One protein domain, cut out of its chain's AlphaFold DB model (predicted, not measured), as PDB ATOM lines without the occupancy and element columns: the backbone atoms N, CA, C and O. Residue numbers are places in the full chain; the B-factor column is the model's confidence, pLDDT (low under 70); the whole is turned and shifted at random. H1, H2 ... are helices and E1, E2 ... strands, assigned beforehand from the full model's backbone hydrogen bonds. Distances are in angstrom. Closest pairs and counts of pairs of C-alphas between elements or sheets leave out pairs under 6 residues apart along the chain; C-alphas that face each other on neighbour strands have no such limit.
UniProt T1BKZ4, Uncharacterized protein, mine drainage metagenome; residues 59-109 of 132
ATOM      1  N   LEU A  59     102.335 121.077 120.117       79.38
ATOM      2  CA  LEU A  59     102.017 120.746 121.504       79.38
ATOM      3  C   LEU A  59     101.768 119.247 121.686       79.38
ATOM      4  O   LEU A  59     102.419 118.622 122.515       79.38
ATOM      5  N   GLU A  60     100.850 118.665 120.914       81.69
ATOM      6  CA  GLU A  60     100.518 117.238 120.999       81.69
ATOM      7  C   GLU A  60     101.717 116.349 120.662       81.69
ATOM      8  O   GLU A  60     101.959 115.355 121.345       81.69
ATOM      9  N   ARG A  61     102.514 116.727 119.655       81.81
ATOM     10  CA  ARG A  61     103.747 116.014 119.289       81.81
ATOM     11  C   ARG A  61     104.776 116.056 120.414       81.81
ATOM     12  O   ARG A  61     105.331 115.022 120.777       81.81
ATOM     13  N   LEU A  62     105.014 117.231 120.994       82.69
ATOM     14  CA  LEU A  62     105.950 117.403 122.105       82.69
ATOM     15  C   LEU A  62     105.476 116.649 123.350       82.69
ATOM     16  O   LEU A  62     106.276 115.965 123.986       82.69
ATOM     17  N   ARG A  63     104.171 116.687 123.648       85.94
ATOM     18  CA  ARG A  63     103.562 115.887 124.720       85.94
ATOM     19  C   ARG A  63     103.743 114.390 124.487       85.94
ATOM     20  O   ARG A  63     104.142 113.693 125.412       85.94
ATOM     21  N   GLY A  64     103.534 113.911 123.260       83.06
ATOM     22  CA  GLY A  64     103.782 112.515 122.885       83.06
ATOM     23  C   GLY A  64     105.252 112.097 123.013       83.06
ATOM     24  O   GLY A  64     105.534 110.951 123.337       83.06
ATOM     25  N   ARG A  65     106.193 113.034 122.836       82.25
ATOM     26  CA  ARG A  65     107.635 112.830 123.081       82.25
ATOM     27  C   ARG A  65     108.027 112.937 124.565       82.25
ATOM     28  O   ARG A  65     109.211 112.869 124.879       82.25
ATOM     29  N   GLY A  66     107.070 113.151 125.469       84.44
ATOM     30  CA  GLY A  66     107.311 113.258 126.909       84.44
ATOM     31  C   GLY A  66     107.736 114.645 127.399       84.44
ATOM     32  O   GLY A  66     108.137 114.775 128.552       84.44
ATOM     33  N   TRP A  67     107.647 115.691 126.569       89.00
ATOM     34  CA  TRP A  67     107.949 117.060 126.997       89.00
ATOM     35  C   TRP A  67     106.889 117.574 127.986       89.00
ATOM     36  O   TRP A  67     105.684 117.367 127.812       89.00
ATOM     37  N   LEU A  68     107.336 118.279 129.024       88.50
ATOM     38  CA  LEU A  68     106.516 118.703 130.160       88.50
ATOM     39  C   LEU A  68     106.331 120.219 130.194       88.50
ATOM     40  O   LEU A  68     107.211 120.984 129.792       88.50
ATOM     41  N   PHE A  69     105.190 120.685 130.706       89.75
ATOM     42  CA  PHE A  69     105.029 122.104 131.013       89.75
ATOM     43  C   PHE A  69     105.941 122.501 132.175       89.75
ATOM     44  O   PHE A  69     106.249 121.681 133.041       89.75
ATOM     45  N   ALA A  70     106.285 123.792 132.255       87.81
ATOM     46  CA  ALA A  70     107.058 124.334 133.375       87.81
ATOM     47  C   ALA A  70     106.476 123.912 134.732       87.81
ATOM     48  O   ALA A  70     107.216 123.465 135.594       87.81
ATOM     49  N   LYS A  71     105.145 123.972 134.881       87.75
ATOM     50  CA  LYS A  71     104.427 123.577 136.103       87.75
ATOM     51  C   LYS A  71     104.555 122.089 136.454       87.75
ATOM     52  O   LYS A  71     104.636 121.741 137.624       87.75
ATOM     53  N   GLU A  72     104.552 121.208 135.454       88.88
ATOM     54  CA  GLU A  72     104.677 119.763 135.679       88.88
ATOM     55  C   GLU A  72     106.109 119.420 136.069       88.88
ATOM     56  O   GLU A  72     106.329 118.675 137.019       88.88
ATOM     57  N   LEU A  73     107.084 120.007 135.367       87.31
ATOM     58  CA  LEU A  73     108.490 119.807 135.683       87.31
ATOM     59  C   LEU A  73     108.848 120.407 137.050       87.31
ATOM     60  O   LEU A  73     109.555 119.774 137.825       87.31
ATOM     61  N   ALA A  74     108.298 121.578 137.370       87.25
ATOM     62  CA  ALA A  74     108.403 122.226 138.673       87.25
ATOM     63  C   ALA A  74     107.916 121.304 139.796       87.25
ATOM     64  O   ALA A  74     108.655 121.053 140.742       87.25
ATOM     65  N   ARG A  75     106.722 120.713 139.644       86.44
ATOM     66  CA  ARG A  75     106.176 119.753 140.613       86.44
ATOM     67  C   ARG A  75     107.039 118.498 140.748       86.44
ATOM     68  O   ARG A  75     107.189 117.990 141.849       86.44
ATOM     69  N   ARG A  76     107.605 118.000 139.645       85.06
ATOM     70  CA  ARG A  76     108.460 116.800 139.643       85.06
ATOM     71  C   ARG A  76     109.818 117.026 140.308       85.06
ATOM     72  O   ARG A  76     110.393 116.081 140.830       85.06
ATOM     73  N   LEU A  77     110.335 118.248 140.234       81.62
ATOM     74  CA  LEU A  77     111.627 118.637 140.799       81.62
ATOM     75  C   LEU A  77     111.492 119.372 142.138       81.62
ATOM     76  O   LEU A  77     112.499 119.831 142.662       81.62
ATOM     77  N   GLU A  78     110.265 119.518 142.647       82.56
ATOM     78  CA  GLU A  78     109.939 120.244 143.881       82.56
ATOM     79  C   GLU A  78     110.496 121.682 143.902       82.56
ATOM     80  O   GLU A  78     110.915 122.210 144.929       82.56
ATOM     81  N   VAL A  79     110.486 122.343 142.740       84.94
ATOM     82  CA  VAL A  79     110.903 123.745 142.572       84.94
ATOM     83  C   VAL A  79     109.759 124.598 142.039       84.94
ATOM     84  O   VAL A  79     108.741 124.097 141.572       84.94
ATOM     85  N   SER A  80     109.920 125.919 142.053       85.50
ATOM     86  CA  SER A  80     108.949 126.840 141.461       85.50
ATOM     87  C   SER A  80     109.031 126.854 139.928       85.50
ATOM     88  O   SER A  80     110.113 126.754 139.348       85.50
ATOM     89  N   SER A  81     107.909 127.098 139.239       86.75
ATOM     90  CA  SER A  81     107.890 127.303 137.776       86.75
ATOM     91  C   SER A  81     108.868 128.396 137.328       86.75
ATOM     92  O   SER A  81     109.502 128.275 136.283       86.75
ATOM     93  N   THR A  82     109.042 129.446 138.139       85.88
ATOM     94  CA  THR A  82     110.015 130.524 137.906       85.88
ATOM     95  C   THR A  82     111.442 129.992 137.788       85.88
ATOM     96  O   THR A  82     112.166 130.404 136.884       85.88
ATOM     97  N   THR A  83     111.817 129.031 138.635       85.75
ATOM     98  CA  THR A  83     113.111 128.341 138.597       85.75
ATOM     99  C   THR A  83     113.279 127.563 137.297       85.75
ATOM    100  O   THR A  83     114.305 127.692 136.637       85.75
ATOM    101  N   ILE A  84     112.244 126.845 136.852       87.44
ATOM    102  CA  ILE A  84     112.257 126.143 135.557       87.44
ATOM    103  C   ILE A  84     112.471 127.126 134.396       87.44
ATOM    104  O   ILE A  84     113.297 126.883 133.516       87.44
ATOM    105  N   HIS A  85     111.785 128.272 134.409       87.00
ATOM    106  CA  HIS A  85     111.980 129.320 133.405       87.00
ATOM    107  C   HIS A  85     113.377 129.950 133.465       87.00
ATOM    108  O   HIS A  85     113.925 130.317 132.425       87.00
ATOM    109  N   GLN A  86     113.959 130.115 134.654       85.69
ATOM    110  CA  GLN A  86     115.339 130.581 134.808       85.69
ATOM    111  C   GLN A  86     116.327 129.553 134.248       85.69
ATOM    112  O   GLN A  86     117.155 129.919 133.423       85.69
ATOM    113  N   TRP A  87     116.183 128.271 134.587       85.62
ATOM    114  CA  TRP A  87     117.015 127.195 134.046       85.62
ATOM    115  C   TRP A  87     116.897 127.058 132.529       85.62
ATOM    116  O   TRP A  87     117.905 126.906 131.846       85.62
ATOM    117  N   GLY A  88     115.691 127.190 131.973       86.81
ATOM    118  CA  GLY A  88     115.495 127.244 130.525       86.81
ATOM    119  C   GLY A  88     116.166 128.441 129.861       86.81
ATOM    120  O   GLY A  88     116.707 128.316 128.766       86.81
ATOM    121  N   ARG A  89     116.131 129.616 130.504       84.38
ATOM    122  CA  ARG A  89     116.825 130.821 130.017       84.38
ATOM    123  C   ARG A  89     118.343 130.695 130.114       84.38
ATOM    124  O   ARG A  89     119.023 131.173 129.219       84.38
ATOM    125  N   ALA A  90     118.839 130.019 131.144       82.94
ATOM    126  CA  ALA A  90     120.253 129.725 131.350       82.94
ATOM    127  C   ALA A  90     120.779 128.568 130.475       82.94
ATOM    128  O   ALA A  90     121.957 128.244 130.552       82.94
ATOM    129  N   GLY A  91     119.928 127.917 129.668       82.75
ATOM    130  CA  GLY A  91     120.322 126.788 128.813       82.75
ATOM    131  C   GLY A  91     120.531 125.462 129.555       82.75
ATOM    132  O   GLY A  91     120.989 124.492 128.961       82.75
ATOM    133  N   LEU A  92     120.165 125.397 130.837       82.69
ATOM    134  CA  LEU A  92     120.295 124.206 131.684       82.69
ATOM    135  C   LEU A  92     119.215 123.161 131.374       82.69
ATOM    136  O   LEU A  92     119.436 121.961 131.516       82.69
ATOM    137  N   LEU A  93     118.043 123.621 130.929       84.44
ATOM    138  CA  LEU A  93     116.962 122.769 130.449       84.44
ATOM    139  C   LEU A  93     116.730 122.999 128.961       84.44
ATOM    140  O   LEU A  93     116.571 124.139 128.516       84.44
ATOM    141  N   ALA A  94     116.613 121.904 128.209       84.75
ATOM    142  CA  ALA A  94     116.154 121.969 126.835       84.75
ATOM    143  C   ALA A  94     114.712 122.492 126.815       84.75
ATOM    144  O   ALA A  94     113.806 121.897 127.404       84.75
ATOM    145  N   ARG A  95     114.514 123.633 126.147       87.50
ATOM    146  CA  ARG A  95     113.214 124.287 125.970       87.50
ATOM    147  C   ARG A  95     112.813 124.252 124.503       87.50
ATOM    148  O   ARG A  95     113.621 124.559 123.631       87.50
ATOM    149  N   LYS A  96     111.551 123.926 124.234       84.31
ATOM    150  CA  LYS A  96     110.950 124.053 122.904       84.31
ATOM    151  C   LYS A  96     109.733 124.944 122.972       84.31
ATOM    152  O   LYS A  96     108.848 124.741 123.802       84.31
ATOM    153  N   TYR A  97     109.711 125.934 122.094       80.94
ATOM    154  CA  TYR A  97     108.600 126.858 121.983       80.94
ATOM    155  C   TYR A  97     107.460 126.210 121.206       80.94
ATOM    156  O   TYR A  97     107.668 125.528 120.207       80.94
ATOM    157  N   TYR A  98     106.250 126.422 121.699       75.25
ATOM    158  CA  TYR A  98     105.023 126.138 120.980       75.25
ATOM    159  C   TYR A  98     104.150 127.384 121.144       75.25
ATOM    160  O   TYR A  98     103.713 127.733 122.241       75.25
ATOM    161  N   GLY A  99     103.937 128.136 120.071       70.62
ATOM    162  CA  GLY A  99     103.290 129.442 120.198       70.62
ATOM    163  C   GLY A  99     104.276 130.581 120.436       70.62
ATOM    164  O   GLY A  99     105.487 130.407 120.463       70.62
ATOM    165  N   ASN A 100     103.707 131.758 120.677       65.31
ATOM    166  CA  ASN A 100     104.458 133.008 120.732       65.31
ATOM    167  C   ASN A 100     105.292 133.171 122.023       65.31
ATOM    168  O   ASN A 100     106.288 133.883 122.038       65.31
ATOM    169  N   ARG A 101     104.871 132.555 123.144       69.06
ATOM    170  CA  ARG A 101     105.517 132.730 124.470       69.06
ATOM    171  C   ARG A 101     105.462 131.509 125.390       69.06
ATOM    172  O   ARG A 101     105.848 131.596 126.553       69.06
ATOM    173  N   ARG A 102     104.947 130.373 124.914       79.88
ATOM    174  CA  ARG A 102     104.829 129.160 125.731       79.88
ATOM    175  C   ARG A 102     105.898 128.166 125.313       79.88
ATOM    176  O   ARG A 102     106.194 128.015 124.132       79.88
ATOM    177  N   CYS A 103     106.503 127.526 126.299       84.31
ATOM    178  CA  CYS A 103     107.571 126.566 126.093       84.31
ATOM    179  C   CYS A 103     107.318 125.316 126.929       84.31
ATOM    180  O   CYS A 103     106.793 125.384 128.044       84.31
ATOM    181  N   LEU A 104     107.668 124.179 126.347       87.38
ATOM    182  CA  LEU A 104     107.765 122.905 127.036       87.38
ATOM    183  C   LEU A 104     109.235 122.617 127.311       87.38
ATOM    184  O   LEU A 104     110.120 123.105 126.604       87.38
ATOM    185  N   TYR A 105     109.469 121.800 128.324       87.94
ATOM    186  CA  TYR A 105     110.786 121.421 128.797       87.94
ATOM    187  C   TYR A 105     110.978 119.921 128.654       87.94
ATOM    188  O   TYR A 105     110.030 119.145 128.803       87.94
ATOM    189  N   GLU A 106     112.207 119.518 128.370       86.94
ATOM    190  CA  GLU A 106     112.572 118.108 128.374       86.94
ATOM    191  C   GLU A 106     112.423 117.515 129.790       86.94
ATOM    192  O   GLU A 106     112.793 118.163 130.778       86.94
ATOM    193  N   PRO A 107     111.873 116.295 129.925       81.94
ATOM    194  CA  PRO A 107     111.750 115.635 131.215       81.94
ATOM    195  C   PRO A 107     113.132 115.223 131.732       81.94
ATOM    196  O   PRO A 107     113.723 114.243 131.282       81.94
ATOM    197  N   VAL A 108     113.635 115.929 132.741       78.44
ATOM    198  CA  VAL A 108     114.821 115.498 133.487       78.44
ATOM    199  C   VAL A 108     114.402 114.567 134.627       78.44
ATOM    200  O   VAL A 108     113.486 114.870 135.393       78.44
ATOM    201  N   LYS A 109     115.034 113.388 134.708       65.12
ATOM    202  CA  LYS A 109     114.687 112.354 135.700       65.12
ATOM    203  C   LYS A 109     115.134 112.725 137.114       65.12
ATOM    204  O   LYS A 109     114.419 112.421 138.060       65.12
TER     205      LYS A 109
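What this domain is: This is residues 59 to 109 of the 132 residues of an uncharacterized protein of mine drainage metagenome (UniProt T1BKZ4). A small two-strand hairpin, E1 and E2, has E2 near the middle of the domain, with three short helices placed round it: H2 and H3 pack on each other at a steep angle, and H1 is at a distance from both. A short stretch, residues 68 to 69, pairs antiparallel with residues 104 to 105 of E2. The printed part has 51 residues, with three named helices and then two named strands in the order H1, H2, H3, E1, E2; the class is mixed, helices and strands, and the sheet, E1 - E2, is antiparallel. The whole is compact, with a radius of gyration of the C-alphas of 10.0 A, and rounded, spanning 25 by 21 by 15 A.

How they stand to each other: E1, residues 95 to 97, and E2, residues 103 to 105, form a hairpin, antiparallel at 152 degrees. N 96 and O 104 are 2.9 A apart, and N 104 and O 96 are 2.9 A apart, both within hydrogen-bond range. H2, residues 70 to 76, comes nearest to E2 at the C-alphas of Ala 70 and Leu 104, 6.5 A apart. H3, residues 81 to 89, comes nearest to E1 at the C-alphas of Gly 88 and Arg 95, 5.9 A apart. H2 and H3 touch, closest at the C-alphas of Ala 74 and Ser 81, 5.2 A apart; they run opposite ways at a steep tilt of 68 degrees, only just short of about perpendicular. H1, residues 59 to 64, is apart from H2 and H3, and only just apart from E1, at 8.4 A. In H1, H2 and H3 every O i to N i+4 pair is within hydrogen-bond range.

Where its parts are: H1 begins at C-alpha 59 (102.017, 120.746, 121.504) and is 8.5 A long; H2 is 9.9 A and H3 12.3 A. E1 and E2 are 6.6 A each, and E2 ends at C-alpha 105 (110.786, 121.421, 128.797).

The domain as a whole: The C-alphas of Asn 100 and Lys 109, the two farthest apart, are 27.5 A apart. The printed part has no cut, and its four links are tight. Residues 100 to 101 and 109 have pLDDT under 70.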